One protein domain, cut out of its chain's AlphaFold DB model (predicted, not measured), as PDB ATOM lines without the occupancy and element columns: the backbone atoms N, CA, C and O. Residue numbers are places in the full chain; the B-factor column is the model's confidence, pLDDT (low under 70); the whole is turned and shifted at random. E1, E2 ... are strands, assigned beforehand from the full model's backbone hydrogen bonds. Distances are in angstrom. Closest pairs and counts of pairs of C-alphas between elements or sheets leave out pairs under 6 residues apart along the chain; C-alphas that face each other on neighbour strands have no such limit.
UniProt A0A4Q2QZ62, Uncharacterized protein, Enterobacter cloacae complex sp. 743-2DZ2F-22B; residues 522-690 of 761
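Overview. This is residues 522 to 690 of the 761 residues of an uncharacterized protein of Enterobacter cloacae complex sp. 743-2DZ2F-22B (UniProt A0A4Q2QZ62). The chain is wound in stacked turns, a solenoid of parallel strands: E1 and E2 each fold back on themselves round a turn, E3 bends by a quarter turn beside them, and E5 with E6, then E8, carry the stack on. E4, E7 and E9 make a small second sheet that lines the opposite wall from E6 and E8. The printed part has 169 residues with nine named strands, E1 to E9 in chain order, and no named helix; it is all strand by its named elements, though these hold 84 residues, under half. The larger sheet is branched and the smaller runs E4, E7, E9, both parallel throughout. The whole is compact, with a radius of gyration of the C-alphas of 14.9 A, and spans 42 by 31 by 27 A.

Arrangement. Start at E2, residues 556 to 578, which bends by 176 degrees at residue 566. On one side of it find E1, residues 529 to 545, parallel at 2 degrees, with N 537 and O 566 2.9 A apart, within hydrogen-bond range. On the other side is E3, residues 596 to 610, parallel at 30 degrees, with N 572 and O 603 at 2.9 A. E2 lies on one side of E3, and on the other side the pairing is staggered: E5, residues 627 to 629, has O 628 at 2.8 A from N 601, and E6, residues 632 to 638, has O 635 at 2.8 A from N 608. E5 runs on into E6 across a break of 2 residues, at 75 degrees. E8, residues 667 to 671, is parallel to E6 at 14 degrees, with N 636 and O 670 at 2.8 A. This branched sheet is twisted. In the second sheet, E7, residues 648 to 652, is the inner strand; E4, residues 617 to 620, has O 619 at 2.8 A from N 652, and E9, residues 675 to 679, has O 677 at 2.8 A from N 651. Residues 590 to 591 pair in parallel with residues 556 to 557 of E2 and residues 619 to 620 of E4.

Along the chain. Find C-alpha 529 at (30.174, 40.687, 39.526), where E1 begins; E1 bends by 177 degrees at residue 537 and measures 14.4 A from first to last C-alpha. E2, the longest strand by residues, measures 11.7 A from first to last C-alpha, E3 27.2 A and E6 18.9 A. E9 ends at C-alpha 679, (49.748, 27.982, 33.746).

Size, cuts and confidence. The C-alphas farthest apart are those of Gly 641 and Val 660, 42.3 A. The printed part has no cut. The links E2 to E3 and E7 to E8 are long. Mean pLDDT of the printed part is 90.5; residues 581 and 681 to 682 are under 70.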
ATOM      1  N   LYS A 522      27.409  38.967  50.577       98.19
ATOM      2  CA  LYS A 522      27.047  38.033  51.632       98.19
ATOM      3  C   LYS A 522      26.019  37.045  51.114       98.19
ATOM      4  O   LYS A 522      24.985  37.444  50.590       98.19
ATOM      5  N   GLU A 523      26.335  35.767  51.249       96.88
ATOM      6  CA  GLU A 523      25.521  34.627  50.816       96.88
ATOM      7  C   GLU A 523      24.819  34.802  49.456       96.88
ATOM      8  O   GLU A 523      23.669  34.412  49.264       96.88
ATOM      9  N   CYS A 524      25.515  35.430  48.509       95.75
ATOM     10  CA  CYS A 524      25.019  35.677  47.162       95.75
ATOM     11  C   CYS A 524      25.202  34.444  46.266       95.75
ATOM     12  O   CYS A 524      26.054  33.589  46.511       95.75
ATOM     13  N   GLN A 525      24.405  34.371  45.203       90.12
ATOM     14  CA  GLN A 525      24.405  33.278  44.229       90.12
ATOM     15  C   GLN A 525      24.505  33.823  42.796       90.12
ATOM     16  O   GLN A 525      24.712  35.018  42.577       90.12
ATOM     17  N   GLY A 526      24.421  32.920  41.818       86.50
ATOM     18  CA  GLY A 526      24.362  33.253  40.397       86.50
ATOM     19  C   GLY A 526      25.720  33.623  39.792       86.50
ATOM     20  O   GLY A 526      26.698  32.882  39.934       86.50
ATOM     21  N   TYR A 527      25.787  34.732  39.047       87.38
ATOM     22  CA  TYR A 527      26.951  35.072  38.205       87.38
ATOM     23  C   TYR A 527      27.853  36.188  38.760       87.38
ATOM     24  O   TYR A 527      28.714  36.690  38.034       87.38
ATOM     25  N   GLY A 528      27.701  36.529  40.042       92.88
ATOM     26  CA  GLY A 528      28.594  37.440  40.760       92.88
ATOM     27  C   GLY A 528      28.672  38.845  40.179       92.88
ATOM     28  O   GLY A 528      27.659  39.434  39.805       92.88
ATOM     29  N   ILE A 529      29.887  39.394  40.143       97.44
ATOM     30  CA  ILE A 529      30.174  40.687  39.526       97.44
ATOM     31  C   ILE A 529      30.408  40.450  38.038       97.44
ATOM     32  O   ILE A 529      31.356  39.762  37.656       97.44
ATOM     33  N   SER A 530      29.588  41.038  37.176       96.06
ATOM     34  CA  SER A 530      29.746  40.881  35.733       96.06
ATOM     35  C   SER A 530      29.902  42.204  35.003       96.06
ATOM     36  O   SER A 530      29.478  43.268  35.460       96.06
ATOM     37  N   TYR A 531      30.563  42.147  33.850       97.06
ATOM     38  CA  TYR A 531      30.716  43.297  32.972       97.06
ATOM     39  C   TYR A 531      30.605  42.916  31.503       97.06
ATOM     40  O   TYR A 531      30.931  41.793  31.100       97.06
ATOM     41  N   SER A 532      30.135  43.866  30.700       96.12
ATOM     42  CA  SER A 532      29.991  43.690  29.261       96.12
ATOM     43  C   SER A 532      30.142  44.981  28.467       96.12
ATOM     44  O   SER A 532      30.303  46.062  29.035       96.12
ATOM     45  N   LYS A 533      30.098  44.854  27.135       95.25
ATOM     46  CA  LYS A 533      30.280  45.935  26.161       95.25
ATOM     47  C   LYS A 533      31.628  46.656  26.313       95.25
ATOM     48  O   LYS A 533      32.668  46.010  26.440       95.25
ATOM     49  N   THR A 534      31.636  47.980  26.181       95.69
ATOM     50  CA  THR A 534      32.797  48.846  26.410       95.69
ATOM     51  C   THR A 534      32.478  49.708  27.615       95.69
ATOM     52  O   THR A 534      31.530  50.486  27.571       95.69
ATOM     53  N   GLY A 535      33.237  49.563  28.693       96.06
ATOM     54  CA  GLY A 535      32.962  50.283  29.928       96.06
ATOM     55  C   GLY A 535      34.162  50.340  30.855       96.06
ATOM     56  O   GLY A 535      35.253  49.853  30.552       96.06
ATOM     57  N   TYR A 536      33.943  50.934  32.017       98.00
ATOM     58  CA  TYR A 536      34.925  50.967  33.086       98.00
ATOM     59  C   TYR A 536      34.272  50.630  34.406       98.00
ATOM     60  O   TYR A 536      33.217  51.165  34.748       98.00
ATOM     61  N   MET A 537      34.951  49.798  35.175       98.44
ATOM     62  CA  MET A 537      34.561  49.466  36.528       98.44
ATOM     63  C   MET A 537      35.771  49.610  37.438       98.44
ATOM     64  O   MET A 537      36.804  48.979  37.206       98.44
ATOM     65  N   GLN A 538      35.621  50.397  38.496       98.62
ATOM     66  CA  GLN A 538      36.539  50.403  39.620       98.62
ATOM     67  C   GLN A 538      35.799  49.989  40.885       98.62
ATOM     68  O   GLN A 538      34.768  50.574  41.196       98.62
ATOM     69  N   ILE A 539      36.339  49.006  41.605       98.75
ATOM     70  CA  ILE A 539      35.875  48.623  42.939       98.75
ATOM     71  C   ILE A 539      37.065  48.676  43.895       98.75
ATOM     72  O   ILE A 539      38.015  47.914  43.724       98.75
ATOM     73  N   ASN A 540      37.061  49.571  44.882       98.69
ATOM     74  CA  ASN A 540      38.236  49.756  45.741       98.69
ATOM     75  C   ASN A 540      38.413  48.606  46.740       98.69
ATOM     76  O   ASN A 540      39.532  48.122  46.914       98.69
ATOM     77  N   ASN A 541      37.328  48.121  47.341       98.62
ATOM     78  CA  ASN A 541      37.342  47.026  48.302       98.62
ATOM     79  C   ASN A 541      36.160  46.074  48.078       98.62
ATOM     80  O   ASN A 541      35.010  46.510  48.032       98.62
ATOM     81  N   ILE A 542      36.450  44.776  47.975       98.81
ATOM     82  CA  ILE A 542      35.458  43.699  47.957       98.81
ATOM     83  C   ILE A 542      35.620  42.856  49.221       98.81
ATOM     84  O   ILE A 542      36.673  42.259  49.451       98.81
ATOM     85  N   GLU A 543      34.553  42.763  50.003       98.69
ATOM     86  CA  GLU A 543      34.447  41.889  51.167       98.69
ATOM     87  C   GLU A 543      33.484  40.735  50.869       98.69
ATOM     88  O   GLU A 543      32.350  40.957  50.442       98.69
ATOM     89  N   LEU A 544      33.941  39.501  51.082       98.56
ATOM     90  CA  LEU A 544      33.190  38.282  50.797       98.56
ATOM     91  C   LEU A 544      32.818  37.549  52.089       98.56
ATOM     92  O   LEU A 544      33.680  37.187  52.891       98.56
ATOM     93  N   GLU A 545      31.528  37.278  52.243       98.06
ATOM     94  CA  GLU A 545      30.931  36.439  53.283       98.06
ATOM     95  C   GLU A 545      29.998  35.409  52.631       98.06
ATOM     96  O   GLU A 545      28.805  35.337  52.925       98.06
ATOM     97  N   ASN A 546      30.531  34.633  51.689       96.12
ATOM     98  CA  ASN A 546      29.829  33.503  51.091       96.12
ATOM     99  C   ASN A 546      30.354  32.230  51.750       96.12
ATOM    100  O   ASN A 546      31.448  31.762  51.426       96.12
ATOM    101  N   THR A 547      29.591  31.693  52.699       96.19
ATOM    102  CA  THR A 547      29.996  30.542  53.518       96.19
ATOM    103  C   THR A 547      29.073  29.341  53.350       96.19
ATOM    104  O   THR A 547      29.487  28.203  53.591       96.19
ATOM    105  N   LEU A 548      27.834  29.566  52.908       94.94
ATOM    106  CA  LEU A 548      26.856  28.507  52.705       94.94
ATOM    107  C   LEU A 548      27.139  27.745  51.415       94.94
ATOM    108  O   LEU A 548      27.431  28.327  50.375       94.94
ATOM    109  N   SER A 549      26.930  26.430  51.440       90.94
ATOM    110  CA  SER A 549      27.055  25.595  50.242       90.94
ATOM    111  C   SER A 549      26.080  25.970  49.126       90.94
ATOM    112  O   SER A 549      26.302  25.546  48.003       90.94
ATOM    113  N   ALA A 550      25.022  26.738  49.399       90.31
ATOM    114  CA  ALA A 550      24.124  27.279  48.377       90.31
ATOM    115  C   ALA A 550      24.690  28.540  47.694       90.31
ATOM    116  O   ALA A 550      24.320  28.831  46.563       90.31
ATOM    117  N   SER A 551      25.627  29.245  48.332       93.19
ATOM    118  CA  SER A 551      26.211  30.522  47.887       93.19
ATOM    119  C   SER A 551      27.321  30.342  46.848       93.19
ATOM    120  O   SER A 551      28.377  30.974  46.905       93.19
ATOM    121  N   LYS A 552      27.116  29.409  45.912       89.31
ATOM    122  CA  LYS A 552      28.090  29.069  44.873       89.31
ATOM    123  C   LYS A 552      27.958  30.064  43.730       89.31
ATOM    124  O   LYS A 552      26.956  30.066  43.019       89.31
ATOM    125  N   MET A 553      28.992  30.863  43.504       91.06
ATOM    126  CA  MET A 553      28.982  31.842  42.418       91.06
ATOM    127  C   MET A 553      30.375  32.088  41.844       91.06
ATOM    128  O   MET A 553      31.394  31.966  42.532       91.06
ATOM    129  N   ILE A 554      30.407  32.477  40.571       92.62
ATOM    130  CA  ILE A 554      31.566  33.164  39.987       92.62
ATOM    131  C   ILE A 554      31.737  34.488  40.743       92.62
ATOM    132  O   ILE A 554      30.738  35.093  41.118       92.62
ATOM    133  N   LEU A 555      32.965  34.950  40.985       95.44
ATOM    134  CA  LEU A 555      33.181  36.249  41.628       95.44
ATOM    135  C   LEU A 555      33.198  37.379  40.600       95.44
ATOM    136  O   LEU A 555      32.494  38.366  40.786       95.44
ATOM    137  N   LEU A 556      33.982  37.231  39.528       96.56
ATOM    138  CA  LEU A 556      34.121  38.244  38.483       96.56
ATOM    139  C   LEU A 556      34.073  37.615  37.090       96.56
ATOM    140  O   LEU A 556      34.861  36.719  36.783       96.56
ATOM    141  N   ARG A 557      33.188  38.118  36.226       94.50
ATOM    142  CA  ARG A 557      32.912  37.535  34.909       94.50
ATOM    143  C   ARG A 557      32.865  38.578  33.792       94.50
ATOM    144  O   ARG A 557      32.067  39.510  33.837       94.50
ATOM    145  N   SER A 558      33.624  38.350  32.720       95.75
ATOM    146  CA  SER A 558      33.383  39.005  31.427       95.75
ATOM    147  C   SER A 558      32.244  38.298  30.693       95.75
ATOM    148  O   SER A 558      32.306  37.078  30.497       95.75
ATOM    149  N   ARG A 559      31.216  39.024  30.253       94.50
ATOM    150  CA  ARG A 559      30.148  38.443  29.426       94.50
ATOM    151  C   ARG A 559      30.571  38.300  27.950       94.50
ATOM    152  O   ARG A 559      31.494  38.995  27.524       94.50
ATOM    153  N   PRO A 560      29.907  37.433  27.156       94.31
ATOM    154  CA  PRO A 560      30.253  37.207  25.745       94.31
ATOM    155  C   PRO A 560      30.185  38.447  24.846       94.31
ATOM    156  O   PRO A 560      30.884  38.519  23.842       94.31
ATOM    157  N   ASP A 561      29.357  39.423  25.207       94.88
ATOM    158  CA  ASP A 561      29.196  40.714  24.534       94.88
ATOM    159  C   ASP A 561      30.213  41.774  25.005       94.88
ATOM    160  O   ASP A 561      30.102  42.947  24.648       94.88
ATOM    161  N   ASN A 562      31.204  41.402  25.823       95.94
ATOM    162  CA  ASN A 562      32.282  42.300  26.223       95.94
ATOM    163  C   ASN A 562      33.299  42.514  25.094       95.94
ATOM    164  O   ASN A 562      33.800  41.553  24.509       95.94
ATOM    165  N   VAL A 563      33.652  43.777  24.837       92.38
ATOM    166  CA  VAL A 563      34.568  44.158  23.752       92.38
ATOM    167  C   VAL A 563      35.810  44.856  24.297       92.38
ATOM    168  O   VAL A 563      36.913  44.370  24.072       92.38
ATOM    169  N   ASN A 564      35.640  45.974  25.012       93.19
ATOM    170  CA  ASN A 564      36.748  46.808  25.487       93.19
ATOM    171  C   ASN A 564      36.468  47.373  26.884       93.19
ATOM    172  O   ASN A 564      36.109  48.539  27.030       93.19
ATOM    173  N   SER A 565      36.645  46.563  27.922       96.31
ATOM    174  CA  SER A 565      36.417  47.013  29.302       96.31
ATOM    175  C   SER A 565      37.716  47.258  30.064       96.31
ATOM    176  O   SER A 565      38.717  46.569  29.845       96.31
ATOM    177  N   VAL A 566      37.698  48.252  30.951       97.69
ATOM    178  CA  VAL A 566      38.752  48.524  31.941       97.69
ATOM    179  C   VAL A 566      38.219  48.145  33.314       97.69
ATOM    180  O   VAL A 566      37.199  48.676  33.745       97.69
ATOM    181  N   ILE A 567      38.898  47.234  34.000       98.19
ATOM    182  CA  ILE A 567      38.443  46.672  35.272       98.19
ATOM    183  C   ILE A 567      39.547  46.846  36.307       98.19
ATOM    184  O   ILE A 567      40.646  46.318  36.141       98.19
ATOM    185  N   LYS A 568      39.258  47.584  37.378       98.38
ATOM    186  CA  LYS A 568      40.204  47.883  38.455       98.38
ATOM    187  C   LYS A 568      39.615  47.506  39.803       98.38
ATOM    188  O   LYS A 568      38.757  48.204  40.325       98.38
ATOM    189  N   ILE A 569      40.102  46.423  40.384       98.56
ATOM    190  CA  ILE A 569      39.732  45.982  41.724       98.56
ATOM    191  C   ILE A 569      40.911  46.253  42.659       98.56
ATOM    192  O   ILE A 569      42.027  45.830  42.367       98.56
ATOM    193  N   GLY A 570      40.689  46.989  43.749       98.19
ATOM    194  CA  GLY A 570      41.744  47.411  44.672       98.19
ATOM    195  C   GLY A 570      42.166  46.315  45.650       98.19
ATOM    196  O   GLY A 570      43.337  45.943  45.689       98.19
ATOM    197  N   LYS A 571      41.219  45.782  46.425       98.12
ATOM    198  CA  LYS A 571      41.450  44.705  47.395       98.12
ATOM    199  C   LYS A 571      40.271  43.736  47.425       98.12
ATOM    200  O   LYS A 571      39.130  44.165  47.277       98.12
ATOM    201  N   ILE A 572      40.544  42.450  47.640       98.69
ATOM    202  CA  ILE A 572      39.528  41.403  47.798       98.69
ATOM    203  C   ILE A 572      39.849  40.592  49.056       98.69
ATOM    204  O   ILE A 572      40.956  40.070  49.183       98.69
ATOM    205  N   THR A 573      38.905  40.480  49.988       98.69
ATOM    206  CA  THR A 573      39.104  39.731  51.238       98.69
ATOM    207  C   THR A 573      37.890  38.921  51.647       98.69
ATOM    208  O   THR A 573      36.766  39.348  51.402       98.69
ATOM    209  N   GLY A 574      38.109  37.811  52.350       98.31
ATOM    210  CA  GLY A 574      37.048  37.073  53.037       98.31
ATOM    211  C   GLY A 574      36.943  35.609  52.623       98.31
ATOM    212  O   GLY A 574      37.934  34.972  52.263       98.31
ATOM    213  N   ILE A 575      35.731  35.065  52.719       98.25
ATOM    214  CA  ILE A 575      35.434  33.649  52.479       98.25
ATOM    215  C   ILE A 575      34.475  33.542  51.298       98.25
ATOM    216  O   ILE A 575      33.485  34.272  51.224       98.25
ATOM    217  N   HIS A 576      34.775  32.631  50.370       97.25
ATOM    218  CA  HIS A 576      33.971  32.446  49.168       97.25
ATOM    219  C   HIS A 576      33.798  30.979  48.792       97.25
ATOM    220  O   HIS A 576      34.768  30.222  48.770       97.25
ATOM    221  N   VAL A 577      32.579  30.585  48.422       94.69
ATOM    222  CA  VAL A 577      32.283  29.244  47.902       94.69
ATOM    223  C   VAL A 577      32.402  29.225  46.380       94.69
ATOM    224  O   VAL A 577      31.788  30.023  45.673       94.69
ATOM    225  N   LEU A 578      33.191  28.288  45.856       91.88
ATOM    226  CA  LEU A 578      33.401  28.143  44.414       91.88
ATOM    227  C   LEU A 578      32.106  27.742  43.685       91.88
ATOM    228  O   LEU A 578      31.411  26.814  44.109       91.88
ATOM    229  N   GLY A 579      31.828  28.417  42.563       83.25
ATOM    230  CA  GLY A 579      30.637  28.224  41.723       83.25
ATOM    231  C   GLY A 579      30.394  26.777  41.275       83.25
ATOM    232  O   GLY A 579      31.343  26.035  41.031       83.25
ATOM    233  N   GLU A 580      29.126  26.377  41.143       79.62
ATOM    234  CA  GLU A 580      28.702  25.045  40.675       79.62
ATOM    235  C   GLU A 580      28.331  25.054  39.202       79.62
ATOM    236  O   GLU A 580      27.503  25.853  38.783       79.62
ATOM    237  N   VAL A 581      28.921  24.137  38.435       66.81
ATOM    238  CA  VAL A 581      28.801  24.087  36.971       66.81
ATOM    239  C   VAL A 581      29.611  22.929  36.381       66.81
ATOM    240  O   VAL A 581      30.606  22.470  36.947       66.81
ATOM    241  N   ALA A 582      29.241  22.527  35.162       74.38
ATOM    242  CA  ALA A 582      30.090  21.704  34.306       74.38
ATOM    243  C   ALA A 582      31.493  22.326  34.151       74.38
ATOM    244  O   ALA A 582      31.651  23.551  34.126       74.38
ATOM    245  N   ALA A 583      32.507  21.468  34.019       71.31
ATOM    246  CA  ALA A 583      33.895  21.879  33.858       71.31
ATOM    247  C   ALA A 583      34.081  22.722  32.584       71.31
ATOM    248  O   ALA A 583      34.256  22.195  31.490       71.31
ATOM    249  N   SER A 584      34.029  24.042  32.741       83.00
ATOM    250  CA  SER A 584      34.215  25.027  31.681       83.00
ATOM    251  C   SER A 584      34.925  26.239  32.259       83.00
ATOM    252  O   SER A 584      34.563  26.727  33.328       83.00
ATOM    253  N   ILE A 585      35.908  26.743  31.519       79.19
ATOM    254  CA  ILE A 585      36.708  27.917  31.887       79.19
ATOM    255  C   ILE A 585      35.861  29.174  32.117       79.19
ATOM    256  O   ILE A 585      36.225  30.020  32.932       79.19
ATOM    257  N   ALA A 586      34.692  29.253  31.467       84.62
ATOM    258  CA  ALA A 586      33.725  30.338  31.619       84.62
ATOM    259  C   ALA A 586      33.124  30.426  33.030       84.62
ATOM    260  O   ALA A 586      32.436  31.395  33.342       84.62
ATOM    261  N   ASN A 587      33.390  29.421  33.864       86.62
ATOM    262  CA  ASN A 587      32.892  29.322  35.220       86.62
ATOM    263  C   ASN A 587      33.994  29.392  36.282       86.62
ATOM    264  O   ASN A 587      33.770  29.027  37.437       86.62
ATOM    265  N   SER A 588      35.196  29.817  35.893       91.50
ATOM    266  CA  SER A 588      36.265  30.107  36.848       91.50
ATOM    267  C   SER A 588      35.819  31.187  37.837       91.50
ATOM    268  O   SER A 588      35.043  32.062  37.459       91.50
ATOM    269  N   LEU A 589      36.327  31.174  39.078       94.06
ATOM    270  CA  LEU A 589      36.053  32.235  40.066       94.06
ATOM    271  C   LEU A 589      36.307  33.632  39.465       94.06
ATOM    272  O   LEU A 589      35.475  34.527  39.622       94.06
ATOM    273  N   TYR A 590      37.406  33.780  38.721       95.94
ATOM    274  CA  TYR A 590      37.637  34.887  37.791       95.94
ATOM    275  C   TYR A 590      37.540  34.378  36.346       95.94
ATOM    276  O   TYR A 590      38.468  33.745  35.848       95.94
ATOM    277  N   ALA A 591      36.432  34.646  35.660       94.62
ATOM    278  CA  ALA A 591      36.200  34.239  34.275       94.62
ATOM    279  C   ALA A 591      36.369  35.438  33.326       94.62
ATOM    280  O   ALA A 591      35.390  36.060  32.904       94.62
ATOM    281  N   ILE A 592      37.619  35.787  33.009       95.50
ATOM    282  CA  ILE A 592      38.003  36.943  32.186       95.50
ATOM    283  C   ILE A 592      38.439  36.466  30.794       95.50
ATOM    284  O   ILE A 592      39.613  36.483  30.421       95.50
ATOM    285  N   ILE A 593      37.454  36.019  30.023       93.62
ATOM    286  CA  ILE A 593      37.629  35.336  28.732       93.62
ATOM    287  C   ILE A 593      37.214  36.193  27.524       93.62
ATOM    288  O   ILE A 593      37.390  35.780  26.381       93.62
ATOM    289  N   HIS A 594      36.727  37.419  27.755       93.94
ATOM    290  CA  HIS A 594      36.354  38.365  26.701       93.94
ATOM    291  C   HIS A 594      36.862  39.787  26.994       93.94
ATOM    292  O   HIS A 594      36.617  40.314  28.076       93.94
ATOM    293  N   GLY A 595      37.487  40.437  26.005       90.94
ATOM    294  CA  GLY A 595      37.546  41.900  25.828       90.94
ATOM    295  C   GLY A 595      38.041  42.790  26.983       90.94
ATOM    296  O   GLY A 595      37.571  43.923  27.117       90.94
ATOM    297  N   ALA A 596      38.933  42.324  27.860       93.81
ATOM    298  CA  ALA A 596      39.458  43.146  28.958       93.81
ATOM    299  C   ALA A 596      40.734  43.896  28.523       93.81
ATOM    300  O   ALA A 596      41.808  43.321  28.341       93.81
ATOM    301  N   THR A 597      40.628  45.207  28.321       94.81
ATOM    302  CA  THR A 597      41.728  46.031  27.780       94.81
ATOM    303  C   THR A 597      42.755  46.461  28.818       94.81
ATOM    304  O   THR A 597      43.908  46.728  28.460       94.81
ATOM    305  N   ASP A 598      42.323  46.552  30.072       94.94
ATOM    306  CA  ASP A 598      43.148  46.835  31.238       94.94
ATOM    307  C   ASP A 598      42.507  46.187  32.465       94.94
ATOM    308  O   ASP A 598      41.502  46.678  32.980       94.94
ATOM    309  N   LEU A 599      43.044  45.037  32.870       97.06
ATOM    310  CA  LEU A 599      42.613  44.305  34.051       97.06
ATOM    311  C   LEU A 599      43.626  44.518  35.175       97.06
ATOM    312  O   LEU A 599      44.775  44.094  35.077       97.06
ATOM    313  N   SER A 600      43.179  45.105  36.277       97.75
ATOM    314  CA  SER A 600      43.936  45.201  37.519       97.75
ATOM    315  C   SER A 600      43.138  44.556  38.641       97.75
ATOM    316  O   SER A 600      42.062  45.039  38.977       97.75
ATOM    317  N   LEU A 601      43.675  43.500  39.245       97.94
ATOM    318  CA  LEU A 601      43.142  42.875  40.454       97.94
ATOM    319  C   LEU A 601      44.203  43.006  41.543       97.94
ATOM    320  O   LEU A 601      45.253  42.381  41.444       97.94
ATOM    321  N   GLY A 602      43.976  43.851  42.541       97.19
ATOM    322  CA  GLY A 602      44.965  44.139  43.574       97.19
ATOM    323  C   GLY A 602      45.123  43.016  44.603       97.19
ATOM    324  O   GLY A 602      45.043  41.828  44.278       97.19
ATOM    325  N   ASP A 603      45.435  43.389  45.843       97.75
ATOM    326  CA  ASP A 603      45.754  42.413  46.885       97.75
ATOM    327  C   ASP A 603      44.529  41.547  47.214       97.75
ATOM    328  O   ASP A 603      43.419  42.050  47.394       97.75
ATOM    329  N   THR A 604      44.731  40.233  47.272       97.56
ATOM    330  CA  THR A 604      43.666  39.240  47.456       97.56
ATOM    331  C   THR A 604      44.015  38.330  48.624       97.56
ATOM    332  O   THR A 604      45.079  37.717  48.628       97.56
ATOM    333  N   ASP A 605      43.132  38.237  49.611       97.75
ATOM    334  CA  ASP A 605      43.293  37.379  50.788       97.75
ATOM    335  C   ASP A 605      42.007  36.581  51.012       97.75
ATOM    336  O   ASP A 605      41.025  37.096  51.553       97.75
ATOM    337  N   LEU A 606      41.974  35.355  50.484       97.19
ATOM    338  CA  LEU A 606      40.748  34.572  50.359       97.19
ATOM    339  C   LEU A 606      40.882  33.164  50.919       97.19
ATOM    340  O   LEU A 606      41.813  32.428  50.587       97.19
ATOM    341  N   GLN A 607      39.850  32.743  51.646       96.19
ATOM    342  CA  GLN A 607      39.553  31.334  51.852       96.19
ATOM    343  C   GLN A 607      38.530  30.880  50.806       96.19
ATOM    344  O   GLN A 607      37.371  31.296  50.824       96.19
ATOM    345  N   LEU A 608      38.960  30.018  49.887       95.31
ATOM    346  CA  LEU A 608      38.105  29.431  48.860       95.31
ATOM    347  C   LEU A 608      37.602  28.073  49.335       95.31
ATOM    348  O   LEU A 608      38.389  27.155  49.571       95.31
ATOM    349  N   LEU A 609      36.289  27.947  49.461       94.50
ATOM    350  CA  LEU A 609      35.618  26.733  49.891       94.50
ATOM    351  C   LEU A 609      35.199  25.922  48.665       94.50
ATOM    352  O   LEU A 609      34.408  26.372  47.832       94.50
ATOM    353  N   TYR A 610      35.725  24.707  48.563       92.56
ATOM    354  CA  TYR A 610      35.273  23.726  47.591       92.56
ATOM    355  C   TYR A 610      34.147  22.889  48.196       92.56
ATOM    356  O   TYR A 610      34.308  22.285  49.257       92.56
ATOM    357  N   THR A 611      33.011  22.839  47.504       92.44
ATOM    358  CA  THR A 611      31.852  22.018  47.874       92.44
ATOM    359  C   THR A 611      31.503  21.061  46.735       92.44
ATOM    360  O   THR A 611      32.073  21.128  45.643       92.44
ATOM    361  N   ALA A 612      30.578  20.128  46.968       89.06
ATOM    362  CA  ALA A 612      30.190  19.161  45.945       89.06
ATOM    363  C   ALA A 612      29.667  19.880  44.686       89.06
ATOM    364  O   ALA A 612      28.798  20.747  44.777       89.06
ATOM    365  N   GLY A 613      30.213  19.533  43.517       86.19
ATOM    366  CA  GLY A 613      29.859  20.154  42.235       86.19
ATOM    367  C   GLY A 613      30.564  21.481  41.924       86.19
ATOM    368  O   GLY A 613      30.356  22.021  40.839       86.19
ATOM    369  N   SER A 614      31.409  22.006  42.823       89.81
ATOM    370  CA  SER A 614      32.178  23.227  42.560       89.81
ATOM    371  C   SER A 614      33.157  23.050  41.387       89.81
ATOM    372  O   SER A 614      33.857  22.040  41.275       89.81
ATOM    373  N   HIS A 615      33.267  24.061  40.526       89.44
ATOM    374  CA  HIS A 615      34.304  24.129  39.503       89.44
ATOM    375  C   HIS A 615      35.659  24.490  40.120       89.44
ATOM    376  O   HIS A 615      35.760  25.339  41.002       89.44
ATOM    377  N   ARG A 616      36.724  23.841  39.637       88.06
ATOM    378  CA  ARG A 616      38.096  24.004  40.151       88.06
ATOM    379  C   ARG A 616      38.917  25.070  39.410       88.06
ATOM    380  O   ARG A 616      40.097  25.241  39.699       88.06
ATOM    381  N   GLY A 617      38.329  25.796  38.462       88.50
ATOM    382  CA  GLY A 617      38.959  26.966  37.850       88.50
ATOM    383  C   GLY A 617      38.980  28.137  38.829       88.50
ATOM    384  O   GLY A 617      37.938  28.696  39.155       88.50
ATOM    385  N   ILE A 618      40.164  28.520  39.306       90.62
ATOM    386  CA  ILE A 618      40.326  29.729  40.123       90.62
ATOM    387  C   ILE A 618      40.302  30.951  39.207       90.62
ATOM    388  O   ILE A 618      39.605  31.919  39.486       90.62
ATOM    389  N   ALA A 619      41.026  30.923  38.091       92.69
ATOM    390  CA  ALA A 619      41.002  32.043  37.163       92.69
ATOM    391  C   ALA A 619      41.315  31.638  35.725       92.69
ATOM    392  O   ALA A 619      42.169  30.787  35.482       92.69
ATOM    393  N   ASP A 620      40.684  32.331  34.787       92.94
ATOM    394  CA  ASP A 620      41.040  32.348  33.377       92.94
ATOM    395  C   ASP A 620      41.115  33.803  32.908       92.94
ATOM    396  O   ASP A 620      40.144  34.551  33.026       92.94
ATOM    397  N   PHE A 621      42.285  34.202  32.409       93.94
ATOM    398  CA  PHE A 621      42.571  35.556  31.943       93.94
ATOM    399  C   PHE A 621      42.819  35.639  30.431       93.94
ATOM    400  O   PHE A 621      43.354  36.635  29.945       93.94
ATOM    401  N   THR A 622      42.450  34.616  29.659       91.94
ATOM    402  CA  THR A 622      42.722  34.548  28.209       91.94
ATOM    403  C   THR A 622      42.118  35.696  27.398       91.94
ATOM    404  O   THR A 622      42.620  36.009  26.321       91.94
ATOM    405  N   GLY A 623      41.087  36.362  27.921       91.62
ATOM    406  CA  GLY A 623      40.402  37.476  27.273       91.62
ATOM    407  C   GLY A 623      40.989  38.861  27.534       91.62
ATOM    408  O   GLY A 623      40.388  39.840  27.082       91.62
ATOM    409  N   CYS A 624      42.099  38.984  28.274       92.31
ATOM    410  CA  CYS A 624      42.703  40.286  28.562       92.31
ATOM    411  C   CYS A 624      43.947  40.602  27.710       92.31
ATOM    412  O   CYS A 624      44.660  39.718  27.237       92.31
ATOM    413  N   THR A 625      44.182  41.899  27.490       93.31
ATOM    414  CA  THR A 625      45.348  42.441  26.754       93.31
ATOM    415  C   THR A 625      46.307  43.234  27.648       93.31
ATOM    416  O   THR A 625      47.350  43.707  27.196       93.31
ATOM    417  N   SER A 626      45.950  43.395  28.920       94.12
ATOM    418  CA  SER A 626      46.784  43.924  29.995       94.12
ATOM    419  C   SER A 626      46.311  43.302  31.298       94.12
ATOM    420  O   SER A 626      45.101  43.263  31.545       94.12
ATOM    421  N   ILE A 627      47.253  42.835  32.117       94.44
ATOM    422  CA  ILE A 627      46.964  42.192  33.398       94.44
ATOM    423  C   ILE A 627      47.923  42.661  34.489       94.44
ATOM    424  O   ILE A 627      49.141  42.550  34.361       94.44
ATOM    425  N   VAL A 628      47.370  43.140  35.597       95.88
ATOM    426  CA  VAL A 628      48.108  43.490  36.811       95.88
ATOM    427  C   VAL A 628      47.468  42.769  37.988       95.88
ATOM    428  O   VAL A 628      46.367  43.118  38.403       95.88
ATOM    429  N   LEU A 629      48.160  41.773  38.536       95.62
ATOM    430  CA  LEU A 629      47.744  41.091  39.762       95.62
ATOM    431  C   LEU A 629      48.559  41.604  40.957       95.62
ATOM    432  O   LEU A 629      49.778  41.758  40.852       95.62
ATOM    433  N   GLY A 630      47.896  41.870  42.081       94.81
ATOM    434  CA  GLY A 630      48.517  42.207  43.361       94.81
ATOM    435  C   GLY A 630      49.108  40.988  44.070       94.81
ATOM    436  O   GLY A 630      49.395  39.959  43.454       94.81
ATOM    437  N   ASN A 631      49.309  41.103  45.382       93.75
ATOM    438  CA  ASN A 631      49.749  39.984  46.209       93.75
ATOM    439  C   ASN A 631      48.546  39.138  46.617       93.75
ATOM    440  O   ASN A 631      47.586  39.650  47.191       93.75
ATOM    441  N   TRP A 632      48.588  37.851  46.306       92.94
ATOM    442  CA  TRP A 632      47.498  36.920  46.542       92.94
ATOM    443  C   TRP A 632      47.905  35.898  47.598       92.94
ATOM    444  O   TRP A 632      48.920  35.217  47.455       92.94
ATOM    445  N   ASN A 633      47.093  35.779  48.641       92.19
ATOM    446  CA  ASN A 633      47.122  34.699  49.613       92.19
ATOM    447  C   ASN A 633      45.794  33.950  49.483       92.19
ATOM    448  O   ASN A 633      44.734  34.492  49.783       92.19
ATOM    449  N   ILE A 634      45.837  32.724  48.966       91.38
ATOM    450  CA  ILE A 634      44.635  31.925  48.722       91.38
ATOM    451  C   ILE A 634      44.749  30.603  49.474       91.38
ATOM    452  O   ILE A 634      45.626  29.776  49.198       91.38
ATOM    453  N   GLN A 635      43.819  30.394  50.404       92.12
ATOM    454  CA  GLN A 635      43.624  29.132  51.100       92.12
ATOM    455  C   GLN A 635      42.497  28.347  50.436       92.12
ATOM    456  O   GLN A 635      41.320  28.669  50.580       92.12
ATOM    457  N   PHE A 636      42.853  27.282  49.729       90.75
ATOM    458  CA  PHE A 636      41.897  26.363  49.135       90.75
ATOM    459  C   PHE A 636      41.512  25.286  50.160       90.75
ATOM    460  O   PHE A 636      42.357  24.508  50.603       90.75
ATOM    461  N   THR A 637      40.239  25.256  50.550       92.12
ATOM    462  CA  THR A 637      39.703  24.348  51.572       92.12
ATOM    463  C   THR A 637      38.725  23.369  50.933       92.12
ATOM    464  O   THR A 637      37.678  23.772  50.430       92.12
ATOM    465  N   ASP A 638      39.053  22.080  50.969       92.62
ATOM    466  CA  ASP A 638      38.153  21.011  50.536       92.62
ATOM    467  C   ASP A 638      37.171  20.647  51.656       92.62
ATOM    468  O   ASP A 638      37.570  20.056  52.659       92.62
ATOM    469  N   LEU A 639      35.890  20.994  51.491       93.00
ATOM    470  CA  LEU A 639      34.837  20.638  52.450       93.00
ATOM    471  C   LEU A 639      34.178  19.287  52.150       93.00
ATOM    472  O   LEU A 639      33.403  18.800  52.971       93.00
ATOM    473  N   THR A 640      34.441  18.682  50.990       91.75
ATOM    474  CA  THR A 640      33.866  17.377  50.633       91.75
ATOM    475  C   THR A 640      34.762  16.225  51.069       91.75
ATOM    476  O   THR A 640      34.274  15.109  51.242       91.75
ATOM    477  N   GLY A 641      36.065  16.481  51.228       90.44
ATOM    478  CA  GLY A 641      37.074  15.459  51.510       90.44
ATOM    479  C   GLY A 641      37.303  14.506  50.335       90.44
ATOM    480  O   GLY A 641      37.822  13.408  50.526       90.44
ATOM    481  N   THR A 642      36.872  14.889  49.129       89.62
ATOM    482  CA  THR A 642      36.938  14.032  47.935       89.62
ATOM    483  C   THR A 642      38.122  14.353  47.035       89.62
ATOM    484  O   THR A 642      38.360  13.609  46.086       89.62
ATOM    485  N   LEU A 643      38.814  15.474  47.254       89.56
ATOM    486  CA  LEU A 643      39.910  15.891  46.385       89.56
ATOM    487  C   LEU A 643      41.214  15.187  46.752       89.56
ATOM    488  O   LEU A 643      41.528  14.951  47.917       89.56
ATOM    489  N   THR A 644      41.999  14.887  45.723       87.88
ATOM    490  CA  THR A 644      43.322  14.272  45.828       87.88
ATOM    491  C   THR A 644      44.397  15.222  45.297       87.88
ATOM    492  O   THR A 644      44.083  16.128  44.523       87.88
ATOM    493  N   PRO A 645      45.691  14.995  45.597       82.81
ATOM    494  CA  PRO A 645      46.767  15.813  45.031       82.81
ATOM    495  C   PRO A 645      46.838  15.810  43.493       82.81
ATOM    496  O   PRO A 645      47.475  16.692  42.913       82.81
ATOM    497  N   ALA A 646      46.196  14.837  42.831       82.50
ATOM    498  CA  ALA A 646      46.064  14.776  41.376       82.50
ATOM    499  C   ALA A 646      45.003  15.748  40.825       82.50
ATOM    500  O   ALA A 646      45.061  16.109  39.648       82.50
ATOM    501  N   ASP A 647      44.057  16.197  41.654       86.12
ATOM    502  CA  ASP A 647      43.090  17.223  41.285       86.12
ATOM    503  C   ASP A 647      43.767  18.593  41.231       86.12
ATOM    504  O   ASP A 647      44.464  19.006  42.160       86.12
ATOM    505  N   ILE A 648      43.553  19.313  40.128       83.62
ATOM    506  CA  ILE A 648      44.188  20.608  39.877       83.62
ATOM    507  C   ILE A 648      43.145  21.719  39.985       83.62
ATOM    508  O   ILE A 648      42.157  21.720  39.248       83.62
ATOM    509  N   ALA A 649      43.403  22.682  40.867       87.00
ATOM    510  CA  ALA A 649      42.779  23.992  40.842       87.00
ATOM    511  C   ALA A 649      43.607  24.920  39.937       87.00
ATOM    512  O   ALA A 649      44.796  25.130  40.185       87.00
ATOM    513  N   SER A 650      43.021  25.408  38.842       86.00
ATOM    514  CA  SER A 650      43.778  26.021  37.742       86.00
ATOM    515  C   SER A 650      43.646  27.541  37.678       86.00
ATOM    516  O   SER A 650      42.550  28.086  37.805       86.00
ATOM    517  N   ILE A 651      44.765  28.204  37.391       88.31
ATOM    518  CA  ILE A 651      44.864  29.616  37.015       88.31
ATOM    519  C   ILE A 651      45.497  29.673  35.626       88.31
ATOM    520  O   ILE A 651      46.601  29.166  35.435       88.31
ATOM    521  N   ILE A 652      44.820  30.267  34.651       88.44
ATOM    522  CA  ILE A 652      45.289  30.370  33.265       88.44
ATOM    523  C   ILE A 652      45.615  31.833  32.970       88.44
ATOM    524  O   ILE A 652      44.744  32.699  33.042       88.44
ATOM    525  N   LEU A 653      46.882  32.107  32.653       88.88
ATOM    526  CA  LEU A 653      47.329  33.430  32.222       88.88
ATOM    527  C   LEU A 653      47.030  33.670  30.732       88.88
ATOM    528  O   LEU A 653      46.836  32.709  29.981       88.88
ATOM    529  N   PRO A 654      47.014  34.938  30.281       89.31
ATOM    530  CA  PRO A 654      46.786  35.266  28.878       89.31
ATOM    531  C   PRO A 654      47.803  34.579  27.964       89.31
ATOM    532  O   PRO A 654      48.992  34.546  28.276       89.31
ATOM    533  N   THR A 655      47.367  34.075  26.812       82.44
ATOM    534  CA  THR A 655      48.248  33.427  25.819       82.44
ATOM    535  C   THR A 655      48.770  34.397  24.756       82.44
ATOM    536  O   THR A 655      49.715  34.081  24.036       82.44
ATOM    537  N   THR A 656      48.180  35.588  24.652       84.56
ATOM    538  CA  THR A 656      48.557  36.648  23.707       84.56
ATOM    539  C   THR A 656      49.480  37.678  24.360       84.56
ATOM    540  O   THR A 656      49.439  37.885  25.575       84.56
ATOM    541  N   ALA A 657      50.304  38.359  23.559       84.75
ATOM    542  CA  ALA A 657      51.172  39.431  24.051       84.75
ATOM    543  C   ALA A 657      50.360  40.525  24.772       84.75
ATOM    544  O   ALA A 657      49.338  40.993  24.269       84.75
ATOM    545  N   GLN A 658      50.826  40.920  25.952       90.75
ATOM    546  CA  GLN A 658      50.199  41.889  26.842       90.75
ATOM    547  C   GLN A 658      50.895  43.251  26.755       90.75
ATOM    548  O   GLN A 658      52.057  43.363  26.351       90.75
ATOM    549  N   LYS A 659      50.187  44.314  27.156       91.44
ATOM    550  CA  LYS A 659      50.746  45.673  27.230       91.44
ATOM    551  C   LYS A 659      51.872  45.763  28.265       91.44
ATOM    552  O   LYS A 659      51.843  45.098  29.305       91.44
ATOM    553  N   VAL A 660      52.833  46.649  27.993       88.81
ATOM    554  CA  VAL A 660      53.951  46.967  28.898       88.81
ATOM    555  C   VAL A 660      53.424  47.334  30.284       88.81
ATOM    556  O   VAL A 660      52.520  48.156  30.412       88.81
ATOM    557  N   GLY A 661      54.017  46.736  31.318       87.50
ATOM    558  CA  GLY A 661      53.600  46.906  32.710       87.50
ATOM    559  C   GLY A 661      52.727  45.771  33.248       87.50
ATOM    560  O   GLY A 661      52.496  45.741  34.460       87.50
ATOM    561  N   SER A 662      52.310  44.830  32.390       92.44
ATOM    562  CA  SER A 662      51.613  43.614  32.815       92.44
ATOM    563  C   SER A 662      52.486  42.778  33.746       92.44
ATOM    564  O   SER A 662      53.656  42.510  33.462       92.44
ATOM    565  N   ARG A 663      51.933  42.403  34.896       91.31
ATOM    566  CA  ARG A 663      52.698  41.795  35.986       91.31
ATOM    567  C   ARG A 663      51.827  40.993  36.936       91.31
ATOM    568  O   ARG A 663      50.648  41.285  37.124       91.31
ATOM    569  N   VAL A 664      52.458  40.047  37.611       90.88
ATOM    570  CA  VAL A 664      51.871  39.231  38.667       90.88
ATOM    571  C   VAL A 664      52.642  39.482  39.965       90.88
ATOM    572  O   VAL A 664      53.863  39.309  40.018       90.88
ATOM    573  N   GLY A 665      51.938  39.936  41.004       89.19
ATOM    574  CA  GLY A 665      52.470  40.116  42.357       89.19
ATOM    575  C   GLY A 665      52.788  38.787  43.046       89.19
ATOM    576  O   GLY A 665      52.745  37.732  42.416       89.19
ATOM    577  N   MET A 666      53.096  38.807  44.346       87.56
ATOM    578  CA  MET A 666      53.403  37.565  45.066       87.56
ATOM    579  C   MET A 666      52.172  36.658  45.161       87.56
ATOM    580  O   MET A 666      51.167  37.060  45.730       87.56
ATOM    581  N   GLN A 667      52.268  35.432  44.665       86.94
ATOM    582  CA  GLN A 667      51.210  34.430  44.671       86.94
ATOM    583  C   GLN A 667      51.541  33.334  45.687       86.94
ATOM    584  O   GLN A 667      52.534  32.617  45.520       86.94
ATOM    585  N   ARG A 668      50.725  33.218  46.738       85.56
ATOM    586  CA  ARG A 668      50.840  32.214  47.799       85.56
ATOM    587  C   ARG A 668      49.572  31.378  47.844       85.56
ATOM    588  O   ARG A 668      48.505  31.870  48.203       85.56
ATOM    589  N   TYR A 669      49.718  30.102  47.518       85.25
ATOM    590  CA  TYR A 669      48.619  29.145  47.548       85.25
ATOM    591  C   TYR A 669      48.879  28.089  48.615       85.25
ATOM    592  O   TYR A 669      49.958  27.490  48.648       85.25
ATOM    593  N   SER A 670      47.881  27.840  49.458       85.06
ATOM    594  CA  SER A 670      47.872  26.725  50.407       85.06
ATOM    595  C   SER A 670      46.632  25.871  50.189       85.06
ATOM    596  O   SER A 670      45.533  26.404  50.052       85.06
ATOM    597  N   SER A 671      46.806  24.554  50.166       83.94
ATOM    598  CA  SER A 671      45.736  23.576  49.979       83.94
ATOM    599  C   SER A 671      46.097  22.300  50.731       83.94
ATOM    600  O   SER A 671      47.257  21.891  50.715       83.94
ATOM    601  N   SER A 672      45.119  21.675  51.389       71.38
ATOM    602  CA  SER A 672      45.301  20.385  52.069       71.38
ATOM    603  C   SER A 672      45.097  19.178  51.152       71.38
ATOM    604  O   SER A 672      45.497  18.075  51.516       71.38
ATOM    605  N   SER A 673      44.454  19.375  49.995       83.50
ATOM    606  CA  SER A 673      43.877  18.272  49.214       83.50
ATOM    607  C   SER A 673      44.218  18.364  47.725       83.50
ATOM    608  O   SER A 673      44.786  17.423  47.185       83.50
ATOM    609  N   ALA A 674      43.935  19.496  47.064       82.38
ATOM    610  CA  ALA A 674      44.180  19.697  45.628       82.38
ATOM    611  C   ALA A 674      45.453  20.506  45.329       82.38
ATOM    612  O   ALA A 674      45.887  21.338  46.124       82.38
ATOM    613  N   THR A 675      46.010  20.326  44.137       80.44
ATOM    614  CA  THR A 675      47.159  21.077  43.610       80.44
ATOM    615  C   THR A 675      46.713  22.412  42.987       80.44
ATOM    616  O   THR A 675      45.884  22.400  42.086       80.44
ATOM    617  N   VAL A 676      47.292  23.563  43.366       80.75
ATOM    618  CA  VAL A 676      46.920  24.886  42.797       80.75
ATOM    619  C   VAL A 676      47.904  25.364  41.724       80.75
ATOM    620  O   VAL A 676      48.939  25.943  42.035       80.75
ATOM    621  N   ARG A 677      47.613  25.153  40.436       78.06
ATOM    622  CA  ARG A 677      48.551  25.409  39.326       78.06
ATOM    623  C   ARG A 677      48.238  26.696  38.562       78.06
ATOM    624  O   ARG A 677      47.152  26.825  38.006       78.06
ATOM    625  N   MET A 678      49.240  27.568  38.414       80.44
ATOM    626  CA  MET A 678      49.211  28.699  37.481       80.44
ATOM    627  C   MET A 678      49.935  28.357  36.177       80.44
ATOM    628  O   MET A 678      51.142  28.137  36.168       80.44
ATOM    629  N   THR A 679      49.212  28.322  35.064       71.62
ATOM    630  CA  THR A 679      49.748  27.982  33.746       71.62
ATOM    631  C   THR A 679      50.017  29.255  32.944       71.62
ATOM    632  O   THR A 679      49.086  29.977  32.591       71.62
ATOM    633  N   ASN A 680      51.291  29.504  32.622       72.06
ATOM    634  CA  ASN A 680      51.711  30.481  31.618       72.06
ATOM    635  C   ASN A 680      52.177  29.732  30.362       72.06
ATOM    636  O   ASN A 680      53.262  29.142  30.363       72.06
ATOM    637  N   VAL A 681      51.352  29.730  29.312       64.44
ATOM    638  CA  VAL A 681      51.652  29.053  28.042       64.44
ATOM    639  C   VAL A 681      52.336  30.043  27.101       64.44
ATOM    640  O   VAL A 681      51.697  30.642  26.242       64.44
ATOM    641  N   SER A 682      53.646  30.217  27.277       62.00
ATOM    642  CA  SER A 682      54.502  30.979  26.351       62.00
ATOM    643  C   SER A 682      54.211  32.484  26.244       62.00
ATOM    644  O   SER A 682      54.566  33.099  25.240       62.00
ATOM    645  N   ASN A 683      53.620  33.109  27.270       73.81
ATOM    646  CA  ASN A 683      53.496  34.564  27.302       73.81
ATOM    647  C   ASN A 683      54.801  35.216  27.764       73.81
ATOM    648  O   ASN A 683      55.203  35.092  28.923       73.81
ATOM    649  N   GLU A 684      55.441  35.940  26.851       73.50
ATOM    650  CA  GLU A 684      56.743  36.571  27.064       73.50
ATOM    651  C   GLU A 684      56.681  37.992  27.655       73.50
ATOM    652  O   GLU A 684      57.720  38.633  27.805       73.50
ATOM    653  N   SER A 685      55.486  38.489  27.982       83.94
ATOM    654  CA  SER A 685      55.234  39.899  28.333       83.94
ATOM    655  C   SER A 685      54.708  40.126  29.756       83.94
ATOM    656  O   SER A 685      54.325  41.245  30.096       83.94
ATOM    657  N   ILE A 686      54.680  39.077  30.586       85.25
ATOM    658  CA  ILE A 686      54.180  39.126  31.966       85.25
ATOM    659  C   ILE A 686      55.329  38.868  32.943       85.25
ATOM    660  O   ILE A 686      55.896  37.774  32.973       85.25
ATOM    661  N   ASP A 687      55.624  39.862  33.777       85.56
ATOM    662  CA  ASP A 687      56.658  39.764  34.809       85.56
ATOM    663  C   ASP A 687      56.100  39.229  36.132       85.56
ATOM    664  O   ASP A 687      55.034  39.650  36.583       85.56
ATOM    665  N   PHE A 688      56.861  38.376  36.820       86.00
ATOM    666  CA  PHE A 688      56.576  37.961  38.196       86.00
ATOM    667  C   PHE A 688      57.389  38.781  39.208       86.00
ATOM    668  O   PHE A 688      58.527  39.184  38.948       86.00
ATOM    669  N   ALA A 689      56.797  39.047  40.374       83.50
ATOM    670  CA  ALA A 689      57.406  39.856  41.425       83.50
ATOM    671  C   ALA A 689      58.682  39.236  42.033       83.50
ATOM    672  O   ALA A 689      58.822  38.021  42.155       83.50
ATOM    673  N   VAL A 690      59.595  40.101  42.491       81.50
ATOM    674  CA  VAL A 690      60.740  39.700  43.329       81.50
ATOM    675  C   VAL A 690      60.215  39.056  44.613       81.50
ATOM    676  O   VAL A 690      59.231  39.525  45.181       81.50
TER     677      VAL A 690